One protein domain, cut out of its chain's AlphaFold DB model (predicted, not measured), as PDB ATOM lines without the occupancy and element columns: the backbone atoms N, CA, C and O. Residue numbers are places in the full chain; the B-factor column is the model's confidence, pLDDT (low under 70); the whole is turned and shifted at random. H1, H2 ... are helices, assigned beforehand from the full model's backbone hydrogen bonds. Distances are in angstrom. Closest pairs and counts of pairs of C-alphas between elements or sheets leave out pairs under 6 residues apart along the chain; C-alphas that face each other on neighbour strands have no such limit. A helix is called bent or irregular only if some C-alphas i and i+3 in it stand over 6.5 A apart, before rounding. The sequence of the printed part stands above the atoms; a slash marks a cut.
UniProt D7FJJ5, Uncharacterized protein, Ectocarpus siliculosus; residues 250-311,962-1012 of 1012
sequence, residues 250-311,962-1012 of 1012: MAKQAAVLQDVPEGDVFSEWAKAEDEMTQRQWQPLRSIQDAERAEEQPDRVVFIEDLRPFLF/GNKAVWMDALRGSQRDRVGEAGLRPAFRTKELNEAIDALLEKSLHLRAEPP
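What this domain is: This is residues 250 to 311 and 962 to 1012 of the 1012 residues of an uncharacterized protein of Ectocarpus siliculosus (UniProt D7FJJ5). A small, loose core of three helices, in which H5 packs on H2 and on H6, makes the middle of a long, drawn-out model, with short H1 at one far end and short H3 and H4 toward the other. After H6, residues 1003 to 1012 fold back toward H2, and residues 304 to 311 stick out. The printed part has 113 residues with six named helices, H1 to H6 in order along the chain, and no named strand; the class is all helix, though under half of the residues are in named elements. The whole is loose, with a radius of gyration of the C-alphas of 18.0 A, and spans 59 by 29 by 25 A, a rod in outline.

How they stand to each other: Begin at H1, residues 250 to 254, which touches no helix. Go on to H2, residues 265 to 279, which with residues 266 to 270 alone touches H5, residues 964 to 971. Their closest C-alphas, those of Phe 266 and Leu 971, are 5.7 A apart, and the helices run opposite ways at a shallow tilt of 31 degrees. H3, residues 290 to 295, and H4, residues 303 to 306, are apart from each other and touch no helix. H5 also touches H6, residues 990 to 1002, with which it forms a helical hairpin. Look at Leu 971 and Leu 993, whose C-alphas are the closest of the two, 7.0 A apart; the helices run opposite ways at a shallow tilt of 16 degrees. H2 and H6 are near each other. In H1, H2, H3 and H6 every O i to N i+4 pair is within hydrogen-bond range; in H5 2 of 4 are, and H4 is too short for such a pair.

Where its parts are: Find C-alpha 250 at (68.913, 127.311, 13.475), where the five residues of H1 begin. At C-alpha 265, (51.676, 137.324, -4.884), H2 begins and runs 20.5 A to C-alpha 279. H3 measures 8.7 A and H4 5.1 A. Beyond the cut, H5 runs 11.2 A; it is neither bent nor irregular, but only just: C-alphas 967 and 970 are 6.1 A apart. H6 runs 18.2 A and ends at C-alpha 1002, (35.162, 134.560, 7.544).

The domain as a whole: The C-alphas farthest apart, those of Lys 252 and Phe 311, are 60.4 A from each other. Residues 312 to 961 are not printed, and C-alphas 311 and 962 are 29.1 A apart across that cut. The link from H5 to H6, residues 972 to 989, is long. Residues 304 to 311, of which 304 to 306 belong to H4, stand free. The mean pLDDT of the printed part is 73.5, and 48 residues are under 70, among them residues 250 to 260, 278 to 293 and 974 to 982.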
ATOM      1  N   MET A 250      69.191 126.193  14.380       58.81
ATOM      2  CA  MET A 250      68.913 127.311  13.475       58.81
ATOM      3  C   MET A 250      69.097 126.922  12.008       58.81
ATOM      4  O   MET A 250      68.296 127.324  11.175       58.81
ATOM      5  N   ALA A 251      70.113 126.121  11.674       61.91
ATOM      6  CA  ALA A 251      70.312 125.625  10.314       61.91
ATOM      7  C   ALA A 251      69.180 124.680   9.874       61.91
ATOM      8  O   ALA A 251      68.723 124.760   8.736       61.91
ATOM      9  N   LYS A 252      68.674 123.829  10.778       66.12
ATOM     10  CA  LYS A 252      67.486 123.001  10.515       66.12
ATOM     11  C   LYS A 252      66.228 123.848  10.330       66.12
ATOM     12  O   LYS A 252      65.444 123.562   9.437       66.12
ATOM     13  N   GLN A 253      66.039 124.889  11.139       60.94
ATOM     14  CA  GLN A 253      64.891 125.794  11.026       60.94
ATOM     15  C   GLN A 253      64.965 126.665   9.769       60.94
ATOM     16  O   GLN A 253      63.953 126.852   9.104       60.94
ATOM     17  N   ALA A 254      66.159 127.126   9.390       59.59
ATOM     18  CA  ALA A 254      66.388 127.827   8.133       59.59
ATOM     19  C   ALA A 254      66.072 126.942   6.919       59.59
ATOM     20  O   ALA A 254      65.525 127.438   5.944       59.59
ATOM     21  N   ALA A 255      66.323 125.631   7.002       59.97
ATOM     22  CA  ALA A 255      65.937 124.677   5.960       59.97
ATOM     23  C   ALA A 255      64.412 124.455   5.846       59.97
ATOM     24  O   ALA A 255      63.955 123.888   4.858       59.97
ATOM     25  N   VAL A 256      63.623 124.870   6.848       58.56
ATOM     26  CA  VAL A 256      62.147 124.823   6.820       58.56
ATOM     27  C   VAL A 256      61.550 126.100   6.215       58.56
ATOM     28  O   VAL A 256      60.394 126.082   5.789       58.56
ATOM     29  N   LEU A 257      62.316 127.194   6.156       65.56
ATOM     30  CA  LEU A 257      61.865 128.445   5.552       65.56
ATOM     31  C   LEU A 257      61.768 128.295   4.042       65.56
ATOM     32  O   LEU A 257      62.636 127.703   3.404       65.56
ATOM     33  N   GLN A 258      60.700 128.847   3.478       64.00
ATOM     34  CA  GLN A 258      60.585 128.947   2.034       64.00
ATOM     35  C   GLN A 258      61.428 130.125   1.553       64.00
ATOM     36  O   GLN A 258      61.333 131.225   2.108       64.00
ATOM     37  N   ASP A 259      62.207 129.906   0.497       66.69
ATOM     38  CA  ASP A 259      62.709 131.006  -0.317       66.69
ATOM     39  C   ASP A 259      61.487 131.691  -0.933       66.69
ATOM     40  O   ASP A 259      60.810 131.133  -1.797       66.69
ATOM     41  N   VAL A 260      61.145 132.869  -0.408       69.75
ATOM     42  CA  VAL A 260      60.032 133.667  -0.925       69.75
ATOM     43  C   VAL A 260      60.499 134.261  -2.256       69.75
ATOM     44  O   VAL A 260      61.456 135.040  -2.242       69.75
ATOM     45  N   PRO A 261      59.889 133.890  -3.395       72.38
ATOM     46  CA  PRO A 261      60.297 134.421  -4.688       72.38
ATOM     47  C   PRO A 261      60.107 135.942  -4.730       72.38
ATOM     48  O   PRO A 261      59.182 136.489  -4.123       72.38
ATOM     49  N   GLU A 262      60.989 136.636  -5.451       68.31
ATOM     50  CA  GLU A 262      60.750 138.037  -5.800       68.31
ATOM     51  C   GLU A 262      59.455 138.118  -6.620       68.31
ATOM     52  O   GLU A 262      59.290 137.381  -7.591       68.31
ATOM     53  N   GLY A 263      58.519 138.966  -6.186       72.25
ATOM     54  CA  GLY A 263      57.169 139.032  -6.759       72.25
ATOM     55  C   GLY A 263      56.175 138.019  -6.178       72.25
ATOM     56  O   GLY A 263      55.221 137.628  -6.838       72.25
ATOM     57  N   ASP A 264      56.399 137.543  -4.950       85.12
ATOM     58  CA  ASP A 264      55.417 136.719  -4.247       85.12
ATOM     59  C   ASP A 264      54.049 137.416  -4.147       85.12
ATOM     60  O   ASP A 264      53.922 138.470  -3.518       85.12
ATOM     61  N   VAL A 265      53.028 136.771  -4.716       88.81
ATOM     62  CA  VAL A 265      51.676 137.324  -4.884       88.81
ATOM     63  C   VAL A 265      51.073 137.788  -3.553       88.81
ATOM     64  O   VAL A 265      50.477 138.856  -3.484       88.81
ATOM     65  N   PHE A 266      51.297 137.055  -2.455       88.31
ATOM     66  CA  PHE A 266      50.807 137.447  -1.125       88.31
ATOM     67  C   PHE A 266      51.485 138.707  -0.592       88.31
ATOM     68  O   PHE A 266      50.838 139.555   0.018       88.31
ATOM     69  N   SER A 267      52.793 138.833  -0.820       84.69
ATOM     70  CA  SER A 267      53.560 140.009  -0.421       84.69
ATOM     71  C   SER A 267      53.181 141.234  -1.253       84.69
ATOM     72  O   SER A 267      53.137 142.341  -0.721       84.69
ATOM     73  N   GLU A 268      52.922 141.057  -2.551       85.69
ATOM     74  CA  GLU A 268      52.427 142.119  -3.434       85.69
ATOM     75  C   GLU A 268      51.014 142.547  -3.060       85.69
ATOM     76  O   GLU A 268      50.761 143.740  -2.900       85.69
ATOM     77  N   TRP A 269      50.129 141.586  -2.808       89.12
ATOM     78  CA  TRP A 269      48.788 141.857  -2.322       89.12
ATOM     79  C   TRP A 269      48.805 142.592  -0.975       89.12
ATOM     80  O   TRP A 269      48.136 143.609  -0.822       89.12
ATOM     81  N   ALA A 270      49.639 142.171  -0.017       86.12
ATOM     82  CA  ALA A 270      49.778 142.867   1.263       86.12
ATOM     83  C   ALA A 270      50.271 144.317   1.104       86.12
ATOM     84  O   ALA A 270      49.837 145.202   1.845       86.12
ATOM     85  N   LYS A 271      51.156 144.583   0.132       84.12
ATOM     86  CA  LYS A 271      51.576 145.950  -0.213       84.12
ATOM     87  C   LYS A 271      50.437 146.742  -0.847       84.12
ATOM     88  O   LYS A 271      50.231 147.884  -0.452       84.12
ATOM     89  N   ALA A 272      49.695 146.152  -1.782       83.81
ATOM     90  CA  ALA A 272      48.537 146.788  -2.402       83.81
ATOM     91  C   ALA A 272      47.472 147.137  -1.349       83.81
ATOM     92  O   ALA A 272      46.943 148.244  -1.345       83.81
ATOM     93  N   GLU A 273      47.228 146.241  -0.395       85.25
ATOM     94  CA  GLU A 273      46.321 146.463   0.729       85.25
ATOM     95  C   GLU A 273      46.781 147.620   1.633       85.25
ATOM     96  O   GLU A 273      45.976 148.467   2.035       85.25
ATOM     97  N   ASP A 274      48.079 147.698   1.935       80.38
ATOM     98  CA  ASP A 274      48.670 148.820   2.669       80.38
ATOM     99  C   ASP A 274      48.554 150.136   1.892       80.38
ATOM    100  O   ASP A 274      48.204 151.163   2.473       80.38
ATOM    101  N   GLU A 275      48.834 150.125   0.588       78.88
ATOM    102  CA  GLU A 275      48.717 151.299  -0.279       78.88
ATOM    103  C   GLU A 275      47.274 151.790  -0.362       78.88
ATOM    104  O   GLU A 275      47.025 152.984  -0.219       78.88
ATOM    105  N   MET A 276      46.308 150.884  -0.525       75.75
ATOM    106  CA  MET A 276      44.882 151.213  -0.504       75.75
ATOM    107  C   MET A 276      44.482 151.779   0.857       75.75
ATOM    108  O   MET A 276      43.835 152.823   0.934       75.75
ATOM    109  N   THR A 277      44.960 151.168   1.943       73.19
ATOM    110  CA  THR A 277      44.756 151.668   3.307       73.19
ATOM    111  C   THR A 277      45.348 153.059   3.526       73.19
ATOM    112  O   THR A 277      44.759 153.854   4.252       73.19
ATOM    113  N   GLN A 278      46.484 153.380   2.908       68.62
ATOM    114  CA  GLN A 278      47.129 154.694   3.000       68.62
ATOM    115  C   GLN A 278      46.468 155.746   2.096       68.62
ATOM    116  O   GLN A 278      46.397 156.920   2.458       68.62
ATOM    117  N   ARG A 279      45.952 155.341   0.930       66.25
ATOM    118  CA  ARG A 279      45.301 156.237  -0.039       66.25
ATOM    119  C   ARG A 279      43.851 156.568   0.335       66.25
ATOM    120  O   ARG A 279      43.375 157.654   0.014       66.25
ATOM    121  N   GLN A 280      43.138 155.676   1.022       61.97
ATOM    122  CA  GLN A 280      41.692 155.798   1.262       61.97
ATOM    123  C   GLN A 280      41.326 156.397   2.632       61.97
ATOM    124  O   GLN A 280      40.538 155.828   3.381       61.97
ATOM    125  N   TRP A 281      41.870 157.571   2.964       58.62
ATOM    126  CA  TRP A 281      41.569 158.261   4.235       58.62
ATOM    127  C   TRP A 281      40.433 159.282   4.159       58.62
ATOM    128  O   TRP A 281      40.039 159.831   5.187       58.62
ATOM    129  N   GLN A 282      39.897 159.568   2.970       59.53
ATOM    130  CA  GLN A 282      38.811 160.538   2.861       59.53
ATOM    131  C   GLN A 282      37.455 159.841   3.016       59.53
ATOM    132  O   GLN A 282      37.162 158.938   2.230       59.53
ATOM    133  N   PRO A 283      36.626 160.221   4.001       60.78
ATOM    134  CA  PRO A 283      35.237 159.787   4.020       60.78
ATOM    135  C   PRO A 283      34.559 160.244   2.723       60.78
ATOM    136  O   PRO A 283      34.702 161.403   2.323       60.78
ATOM    137  N   LEU A 284      33.876 159.324   2.044       66.38
ATOM    138  CA  LEU A 284      33.130 159.620   0.825       66.38
ATOM    139  C   LEU A 284      31.843 160.346   1.208       66.38
ATOM    140  O   LEU A 284      31.153 159.975   2.160       66.38
ATOM    141  N   ARG A 285      31.513 161.399   0.461       63.41
ATOM    142  CA  ARG A 285      30.213 162.061   0.586       63.41
ATOM    143  C   ARG A 285      29.281 161.431  -0.436       63.41
ATOM    144  O   ARG A 285      29.548 161.533  -1.631       63.41
ATOM    145  N   SER A 286      28.173 160.856   0.030       61.06
ATOM    146  CA  SER A 286      27.175 160.173  -0.813       61.06
ATOM    147  C   SER A 286      26.728 160.990  -2.030       61.06
ATOM    148  O   SER A 286      26.452 160.432  -3.082       61.06
ATOM    149  N   ILE A 287      26.690 162.320  -1.902       61.91
ATOM    150  CA  ILE A 287      26.200 163.235  -2.942       61.91
ATOM    151  C   ILE A 287      27.271 163.573  -3.993       61.91
ATOM    152  O   ILE A 287      26.934 163.815  -5.146       61.91
ATOM    153  N   GLN A 288      28.550 163.646  -3.609       59.97
ATOM    154  CA  GLN A 288      29.624 164.111  -4.506       59.97
ATOM    155  C   GLN A 288      30.357 162.962  -5.200       59.97
ATOM    156  O   GLN A 288      30.889 163.157  -6.288       59.97
ATOM    157  N   ASP A 289      30.350 161.775  -4.593       64.75
ATOM    158  CA  ASP A 289      31.078 160.598  -5.057       64.75
ATOM    159  C   ASP A 289      30.131 159.391  -5.208       64.75
ATOM    160  O   ASP A 289      30.468 158.306  -4.756       64.75
ATOM    161  N   ALA A 290      28.940 159.559  -5.796       67.88
ATOM    162  CA  ALA A 290      27.894 158.521  -5.832       67.88
ATOM    163  C   ALA A 290      28.380 157.159  -6.374       67.88
ATOM    164  O   ALA A 290      28.143 156.135  -5.747       67.88
ATOM    165  N   GLU A 291      29.152 157.148  -7.465       69.25
ATOM    166  CA  GLU A 291      29.715 155.911  -8.036       69.25
ATOM    167  C   GLU A 291      30.706 155.228  -7.075       69.25
ATOM    168  O   GLU A 291      30.625 154.031  -6.822       69.25
ATOM    169  N   ARG A 292      31.606 155.995  -6.444       64.62
ATOM    170  CA  ARG A 292      32.548 155.444  -5.452       64.62
ATOM    171  C   ARG A 292      31.864 155.080  -4.138       64.62
ATOM    172  O   ARG A 292      32.363 154.231  -3.413       64.62
ATOM    173  N   ALA A 293      30.774 155.760  -3.804       66.19
ATOM    174  CA  ALA A 293      29.940 155.492  -2.643       66.19
ATOM    175  C   ALA A 293      29.171 154.175  -2.812       66.19
ATOM    176  O   ALA A 293      28.988 153.461  -1.832       66.19
ATOM    177  N   GLU A 294      28.774 153.828  -4.038       70.25
ATOM    178  CA  GLU A 294      28.220 152.512  -4.370       70.25
ATOM    179  C   GLU A 294      29.290 151.411  -4.326       70.25
ATOM    180  O   GLU A 294      29.037 150.337  -3.787       70.25
ATOM    181  N   GLU A 295      30.502 151.685  -4.820       66.19
ATOM    182  CA  GLU A 295      31.626 150.736  -4.758       66.19
ATOM    183  C   GLU A 295      32.170 150.531  -3.331       66.19
ATOM    184  O   GLU A 295      32.685 149.460  -3.009       66.19
ATOM    185  N   GLN A 296      32.111 151.563  -2.480       64.50
ATOM    186  CA  GLN A 296      32.715 151.592  -1.138       64.50
ATOM    187  C   GLN A 296      31.743 152.212  -0.113       64.50
ATOM    188  O   GLN A 296      32.012 153.290   0.438       64.50
ATOM    189  N   PRO A 297      30.593 151.556   0.146       66.81
ATOM    190  CA  PRO A 297      29.522 152.097   0.987       66.81
ATOM    191  C   PRO A 297      29.943 152.298   2.446       66.81
ATOM    192  O   PRO A 297      29.408 153.155   3.139       66.81
ATOM    193  N   ASP A 298      30.948 151.564   2.912       61.06
ATOM    194  CA  ASP A 298      31.548 151.673   4.243       61.06
ATOM    195  C   ASP A 298      32.337 152.976   4.457       61.06
ATOM    196  O   ASP A 298      32.536 153.412   5.592       61.06
ATOM    197  N   ARG A 299      32.777 153.626   3.373       67.06
ATOM    198  CA  ARG A 299      33.416 154.948   3.427       67.06
ATOM    199  C   ARG A 299      32.411 156.088   3.392       67.06
ATOM    200  O   ARG A 299      32.813 157.233   3.612       67.06
ATOM    201  N   VAL A 300      31.150 155.802   3.075       70.00
ATOM    202  CA  VAL A 300      30.095 156.806   3.027       70.00
ATOM    203  C   VAL A 300      29.747 157.181   4.451       70.00
ATOM    204  O   VAL A 300      29.178 156.399   5.203       70.00
ATOM    205  N   VAL A 301      30.114 158.397   4.826       64.31
ATOM    206  CA  VAL A 301      29.765 158.921   6.139       64.31
ATOM    207  C   VAL A 301      28.517 159.771   5.983       64.31
ATOM    208  O   VAL A 301      28.572 160.869   5.418       64.31
ATOM    209  N   PHE A 302      27.390 159.264   6.476       72.62
ATOM    210  CA  PHE A 302      26.159 160.037   6.525       72.62
ATOM    211  C   PHE A 302      26.265 161.106   7.609       72.62
ATOM    212  O   PHE A 302      26.846 160.898   8.679       72.62
ATOM    213  N   ILE A 303      25.715 162.289   7.334       70.88
ATOM    214  CA  ILE A 303      25.728 163.363   8.330       70.88
ATOM    215  C   ILE A 303      24.892 162.958   9.546       70.88
ATOM    216  O   ILE A 303      25.213 163.352  10.660       70.88
ATOM    217  N   GLU A 304      23.874 162.129   9.336       73.88
ATOM    218  CA  GLU A 304      23.024 161.514  10.347       73.88
ATOM    219  C   GLU A 304      23.823 160.637  11.317       73.88
ATOM    220  O   GLU A 304      23.575 160.713  12.517       73.88
ATOM    221  N   ASP A 305      24.823 159.895  10.828       69.50
ATOM    222  CA  ASP A 305      25.690 159.046  11.659       69.50
ATOM    223  C   ASP A 305      26.663 159.877  12.492       69.50
ATOM    224  O   ASP A 305      27.003 159.519  13.619       69.50
ATOM    225  N   LEU A 306      27.101 161.019  11.957       67.81
ATOM    226  CA  LEU A 306      27.965 161.951  12.677       67.81
ATOM    227  C   LEU A 306      27.184 162.825  13.655       67.81
ATOM    228  O   LEU A 306      27.731 163.210  14.684       67.81
ATOM    229  N   ARG A 307      25.922 163.154  13.358       72.19
ATOM    230  CA  ARG A 307      25.117 164.147  14.088       72.19
ATOM    231  C   ARG A 307      25.086 163.944  15.611       72.19
ATOM    232  O   ARG A 307      25.197 164.954  16.300       72.19
ATOM    233  N   PRO A 308      25.002 162.715  16.160       74.06
ATOM    234  CA  PRO A 308      25.068 162.482  17.606       74.06
ATOM    235  C   PRO A 308      26.438 162.798  18.224       74.06
ATOM    236  O   PRO A 308      26.522 163.106  19.410       74.06
ATOM    237  N   PHE A 309      27.508 162.718  17.432       57.62
ATOM    238  CA  PHE A 309      28.894 162.960  17.848       57.62
ATOM    239  C   PHE A 309      29.380 164.371  17.504       57.62
ATOM    240  O   PHE A 309      30.416 164.810  18.005       57.62
ATOM    241  N   LEU A 310      28.647 165.096  16.657       64.81
ATOM    242  CA  LEU A 310      28.909 166.494  16.355       64.81
ATOM    243  C   LEU A 310      28.429 167.354  17.522       64.81
ATOM    244  O   LEU A 310      27.240 167.604  17.702       64.81
ATOM    245  N   PHE A 311      29.378 167.856  18.301       65.75
ATOM    246  CA  PHE A 311      29.117 168.869  19.310       65.75
ATOM    247  C   PHE A 311      29.572 170.230  18.802       65.75
ATOM    248  O   PHE A 311      30.594 170.384  18.130       65.75
ATOM    249  N   GLY A 962      39.698 140.713  15.789       85.38
ATOM    250  CA  GLY A 962      39.278 141.912  15.055       85.38
ATOM    251  C   GLY A 962      40.417 142.828  14.595       85.38
ATOM    252  O   GLY A 962      40.157 143.876  14.009       85.38
ATOM    253  N   ASN A 963      41.682 142.495  14.873       86.19
ATOM    254  CA  ASN A 963      42.793 143.361  14.490       86.19
ATOM    255  C   ASN A 963      43.428 142.917  13.169       86.19
ATOM    256  O   ASN A 963      44.301 142.051  13.152       86.19
ATOM    257  N   LYS A 964      43.051 143.579  12.070       85.88
ATOM    258  CA  LYS A 964      43.593 143.321  10.728       85.88
ATOM    259  C   LYS A 964      45.124 143.354  10.660       85.88
ATOM    260  O   LYS A 964      45.708 142.541   9.957       85.88
ATOM    261  N   ALA A 965      45.792 144.246  11.396       85.00
ATOM    262  CA  ALA A 965      47.251 144.364  11.327       85.00
ATOM    263  C   ALA A 965      47.968 143.081  11.778       85.00
ATOM    264  O   ALA A 965      48.961 142.708  11.162       85.00
ATOM    265  N   VAL A 966      47.433 142.380  12.788       89.06
ATOM    266  CA  VAL A 966      47.960 141.076  13.234       89.06
ATOM    267  C   VAL A 966      47.854 140.043  12.121       89.06
ATOM    268  O   VAL A 966      48.816 139.325  11.878       89.06
ATOM    269  N   TRP A 967      46.722 139.987  11.416       90.44
ATOM    270  CA  TRP A 967      46.531 139.060  10.300       90.44
ATOM    271  C   TRP A 967      47.474 139.351   9.129       90.44
ATOM    272  O   TRP A 967      48.084 138.435   8.580       90.44
ATOM    273  N   MET A 968      47.653 140.634   8.798       88.31
ATOM    274  CA  MET A 968      48.553 141.050   7.721       88.31
ATOM    275  C   MET A 968      50.018 140.681   7.998       88.31
ATOM    276  O   MET A 968      50.779 140.526   7.050       88.31
ATOM    277  N   ASP A 969      50.435 140.483   9.254       88.94
ATOM    278  CA  ASP A 969      51.825 140.120   9.577       88.94
ATOM    279  C   ASP A 969      52.263 138.760   9.001       88.94
ATOM    280  O   ASP A 969      53.453 138.583   8.726       88.94
ATOM    281  N   ALA A 970      51.333 137.821   8.768       89.75
ATOM    282  CA  ALA A 970      51.627 136.556   8.076       89.75
ATOM    283  C   ALA A 970      51.936 136.751   6.585       89.75
ATOM    284  O   ALA A 970      52.726 136.006   6.008       89.75
ATOM    285  N   LEU A 971      51.321 137.764   5.976       87.69
ATOM    286  CA  LEU A 971      51.365 138.044   4.540       87.69
ATOM    287  C   LEU A 971      52.491 139.021   4.191       87.69
ATOM    288  O   LEU A 971      53.016 139.005   3.080       87.69
ATOM    289  N   ARG A 972      52.903 139.848   5.159       85.56
ATOM    290  CA  ARG A 972      54.023 140.780   5.017       85.56
ATOM    291  C   ARG A 972      55.321 140.019   4.753       85.56
ATOM    292  O   ARG A 972      55.795 139.234   5.580       85.56
ATOM    293  N   GLY A 973      55.917 140.310   3.600       73.94
ATOM    294  CA  GLY A 973      57.296 139.957   3.277       73.94
ATOM    295  C   GLY A 973      58.292 140.574   4.260       73.94
ATOM    296  O   GLY A 973      58.002 141.574   4.916       73.94
ATOM    297  N   SER A 974      59.503 140.014   4.325       61.84
ATOM    298  CA  SER A 974      60.647 140.677   4.964       61.84
ATOM    299  C   SER A 974      61.060 141.871   4.097       61.84
ATOM    300  O   SER A 974      61.982 141.800   3.285       61.84
ATOM    301  N   GLN A 975      60.284 142.950   4.166       51.72
ATOM    302  CA  GLN A 975      60.488 144.123   3.336       51.72
ATOM    303  C   GLN A 975      61.659 144.912   3.922       51.72
ATOM    304  O   GLN A 975      61.553 145.509   4.990       51.72
ATOM    305  N   ARG A 976      62.802 144.894   3.222       46.09
ATOM    306  CA  ARG A 976      64.048 145.563   3.642       46.09
ATOM    307  C   ARG A 976      63.896 147.073   3.882       46.09
ATOM    308  O   ARG A 976      64.732 147.632   4.586       46.09
ATOM    309  N   ASP A 977      62.835 147.691   3.362       39.34
ATOM    310  CA  ASP A 977      62.674 149.148   3.319       39.34
ATOM    311  C   ASP A 977      61.773 149.735   4.417       39.34
ATOM    312  O   ASP A 977      61.832 150.938   4.668       39.34
ATOM    313  N   ARG A 978      60.971 148.919   5.124       42.69
ATOM    314  CA  ARG A 978      60.208 149.378   6.299       42.69
ATOM    315  C   ARG A 978      60.878 148.869   7.573       42.69
ATOM    316  O   ARG A 978      60.803 147.699   7.934       42.69
ATOM    317  N   VAL A 979      61.595 149.782   8.217       38.81
ATOM    318  CA  VAL A 979      62.402 149.556   9.421       38.81
ATOM    319  C   VAL A 979      61.539 148.977  10.554       38.81
ATOM    320  O   VAL A 979      60.585 149.615  10.987       38.81
ATOM    321  N   GLY A 980      61.891 147.785  11.050       44.62
ATOM    322  CA  GLY A 980      61.363 147.215  12.301       44.62
ATOM    323  C   GLY A 980      60.293 146.120  12.184       44.62
ATOM    324  O   GLY A 980      60.077 145.401  13.159       44.62
ATOM    325  N   GLU A 981      59.672 145.914  11.020       53.28
ATOM    326  CA  GLU A 981      58.679 144.846  10.829       53.28
ATOM    327  C   GLU A 981      59.317 143.642  10.123       53.28
ATOM    328  O   GLU A 981      59.347 143.539   8.898       53.28
ATOM    329  N   ALA A 982      59.859 142.705  10.904       59.06
ATOM    330  CA  ALA A 982      60.234 141.395  10.379       59.06
ATOM    331  C   ALA A 982      58.955 140.634   9.984       59.06
ATOM    332  O   ALA A 982      58.331 139.992  10.827       59.06
ATOM    333  N   GLY A 983      58.552 140.758   8.718       71.50
ATOM    334  CA  GLY A 983      57.391 140.063   8.168       71.50
ATOM    335  C   GLY A 983      57.519 138.542   8.289       71.50
ATOM    336  O   GLY A 983      58.612 137.984   8.137       71.50
ATOM    337  N   LEU A 984      56.410 137.860   8.591       85.56
ATOM    338  CA  LEU A 984      56.406 136.416   8.840       85.56
ATOM    339  C   LEU A 984      56.255 135.583   7.568       85.56
ATOM    340  O   LEU A 984      56.333 134.359   7.657       85.56
ATOM    341  N   ARG A 985      56.099 136.203   6.393       87.19
ATOM    342  CA  ARG A 985      55.865 135.507   5.119       87.19
ATOM    343  C   ARG A 985      56.761 134.283   4.860       87.19
ATOM    344  O   ARG A 985      56.207 133.273   4.425       87.19
ATOM    345  N   PRO A 986      58.083 134.290   5.144       82.50
ATOM    346  CA  PRO A 986      58.941 133.115   4.923       82.50
ATOM    347  C   PRO A 986      58.598 131.893   5.794       82.50
ATOM    348  O   PRO A 986      59.016 130.776   5.490       82.50
ATOM    349  N   ALA A 987      57.860 132.097   6.891       84.94
ATOM    350  CA  ALA A 987      57.458 131.057   7.837       84.94
ATOM    351  C   ALA A 987      56.203 130.280   7.403       84.94
ATOM    352  O   ALA A 987      55.911 129.223   7.974       84.94
ATOM    353  N   PHE A 988      55.444 130.811   6.441       87.75
ATOM    354  CA  PHE A 988      54.154 130.272   6.022       87.75
ATOM    355  C   PHE A 988      54.229 129.656   4.630       87.75
ATOM    356  O   PHE A 988      54.825 130.215   3.708       87.75
ATOM    357  N   ARG A 989      53.574 128.505   4.474       87.00
ATOM    358  CA  ARG A 989      53.329 127.896   3.164       87.00
ATOM    359  C   ARG A 989      52.131 128.570   2.506       87.00
ATOM    360  O   ARG A 989      51.201 128.968   3.195       87.00
ATOM    361  N   THR A 990      52.087 128.573   1.175       87.31
ATOM    362  CA  THR A 990      50.956 129.094   0.384       87.31
ATOM    363  C   THR A 990      49.594 128.591   0.866       87.31
ATOM    364  O   THR A 990      48.682 129.382   1.056       87.31
ATOM    365  N   LYS A 991      49.469 127.287   1.160       88.12
ATOM    366  CA  LYS A 991      48.217 126.712   1.679       88.12
ATOM    367  C   LYS A 991      47.784 127.340   3.010       88.12
ATOM    368  O   LYS A 991      46.613 127.617   3.202       88.12
ATOM    369  N   GLU A 992      48.732 127.583   3.909       90.06
ATOM    370  CA  GLU A 992      48.458 128.147   5.236       90.06
ATOM    371  C   GLU A 992      48.122 129.640   5.159       90.06
ATOM    372  O   GLU A 992      47.387 130.145   6.000       90.06
ATOM    373  N   LEU A 993      48.664 130.349   4.163       90.31
ATOM    374  CA  LEU A 993      48.294 131.736   3.884       90.31
ATOM    375  C   LEU A 993      46.881 131.828   3.322       90.31
ATOM    376  O   LEU A 993      46.134 132.687   3.770       90.31
ATOM    377  N   ASN A 994      46.500 130.921   2.422       89.75
ATOM    378  CA  ASN A 994      45.124 130.840   1.935       89.75
ATOM    379  C   ASN A 994      44.159 130.537   3.086       89.75
ATOM    380  O   ASN A 994      43.198 131.265   3.264       89.75
ATOM    381  N   GLU A 995      44.481 129.569   3.951       90.06
ATOM    382  CA  GLU A 995      43.690 129.296   5.162       90.06
ATOM    383  C   GLU A 995      43.602 130.526   6.089       90.06
ATOM    384  O   GLU A 995      42.559 130.786   6.690       90.06
ATOM    385  N   ALA A 996      44.677 131.315   6.206       88.38
ATOM    386  CA  ALA A 996      44.666 132.558   6.977       88.38
ATOM    387  C   ALA A 996      43.815 133.660   6.318       88.38
ATOM    388  O   ALA A 996      43.151 134.404   7.036       88.38
ATOM    389  N   ILE A 997      43.818 133.767   4.986       88.94
ATOM    390  CA  ILE A 997      42.976 134.701   4.222       88.94
ATOM    391  C   ILE A 997      41.507 134.291   4.322       88.94
ATOM    392  O   ILE A 997      40.672 135.135   4.629       88.94
ATOM    393  N   ASP A 998      41.196 133.009   4.150       88.50
ATOM    394  CA  ASP A 998      39.842 132.472   4.290       88.50
ATOM    395  C   ASP A 998      39.299 132.753   5.693       88.50
ATOM    396  O   ASP A 998      38.186 133.252   5.849       88.50
ATOM    397  N   ALA A 999      40.113 132.525   6.729       88.25
ATOM    398  CA  ALA A 999      39.735 132.838   8.101       88.25
ATOM    399  C   ALA A 999      39.593 134.352   8.344       88.25
ATOM    400  O   ALA A 999      38.726 134.773   9.108       88.25
ATOM    401  N   LEU A1000      40.410 135.190   7.700       86.88
ATOM    402  CA  LEU A1000      40.279 136.648   7.748       86.88
ATOM    403  C   LEU A1000      38.941 137.089   7.128       86.88
ATOM    404  O   LEU A1000      38.217 137.881   7.741       86.88
ATOM    405  N   LEU A1001      38.595 136.541   5.960       84.88
ATOM    406  CA  LEU A1001      37.335 136.784   5.255       84.88
ATOM    407  C   LEU A1001      36.129 136.297   6.068       84.88
ATOM    408  O   LEU A1001      35.157 137.033   6.221       84.88
ATOM    409  N   GLU A1002      36.207 135.106   6.667       87.12
ATOM    410  CA  GLU A1002      35.162 134.560   7.544       87.12
ATOM    411  C   GLU A1002      34.926 135.464   8.764       87.12
ATOM    412  O   GLU A1002      33.790 135.687   9.187       87.12
ATOM    413  N   LYS A1003      35.991 136.064   9.310       82.00
ATOM    414  CA  LYS A1003      35.895 137.059  10.391       82.00
ATOM    415  C   LYS A1003      35.374 138.419   9.929       82.00
ATOM    416  O   LYS A1003      35.320 139.336  10.748       82.00
ATOM    417  N   SER A1004      34.963 138.546   8.666       79.31
ATOM    418  CA  SER A1004      34.453 139.781   8.066       79.31
ATOM    419  C   SER A1004      35.435 140.947   8.217       79.31
ATOM    420  O   SER A1004      35.036 142.109   8.302       79.31
ATOM    421  N   LEU A1005      36.740 140.649   8.281       79.44
ATOM    422  CA  LEU A1005      37.759 141.685   8.268       79.44
ATOM    423  C   LEU A1005      37.851 142.231   6.851       79.44
ATOM    424  O   LEU A1005      38.219 141.532   5.915       79.44
ATOM    425  N   HIS A1006      37.498 143.501   6.711       71.94
ATOM    426  CA  HIS A1006      37.431 144.151   5.415       71.94
ATOM    427  C   HIS A1006      38.806 144.165   4.728       71.94
ATOM    428  O   HIS A1006      39.784 144.657   5.302       71.94
ATOM    429  N   LEU A1007      38.870 143.648   3.502       79.12
ATOM    430  CA  LEU A1007      40.015 143.705   2.594       79.12
ATOM    431  C   LEU A1007      39.676 144.665   1.452       79.12
ATOM    432  O   LEU A1007      38.570 144.617   0.925       79.12
ATOM    433  N   ARG A1008      40.606 145.559   1.116       74.12
ATOM    434  CA  ARG A1008      40.422 146.619   0.112       74.12
ATOM    435  C   ARG A1008      41.025 146.250  -1.235       74.12
ATOM    436  O   ARG A1008      40.607 146.784  -2.255       74.12
ATOM    437  N   ALA A1009      42.033 145.389  -1.232       77.25
ATOM    438  CA  ALA A1009      42.551 144.734  -2.416       77.25
ATOM    439  C   ALA A1009      41.945 143.329  -2.512       77.25
ATOM    440  O   ALA A1009      41.871 142.620  -1.504       77.25
ATOM    441  N   GLU A1010      41.551 142.916  -3.716       78.88
ATOM    442  CA  GLU A1010      41.089 141.546  -3.953       78.88
ATOM    443  C   GLU A1010      42.185 140.549  -3.553       78.88
ATOM    444  O   GLU A1010      43.328 140.714  -3.993       78.88
ATOM    445  N   PRO A1011      41.880 139.576  -2.673       78.88
ATOM    446  CA  PRO A1011      42.852 138.578  -2.262       78.88
ATOM    447  C   PRO A1011      43.295 137.716  -3.460       78.88
ATOM    448  O   PRO A1011      42.516 137.532  -4.396       78.88
ATOM    449  N   PRO A1012      44.545 137.226  -3.437       77.12
ATOM    450  CA  PRO A1012      45.179 136.541  -4.561       77.12
ATOM    451  C   PRO A1012      44.687 135.118  -4.835       77.12
ATOM    452  O   PRO A1012      44.122 134.482  -3.914       77.12
TER     453      PRO A1012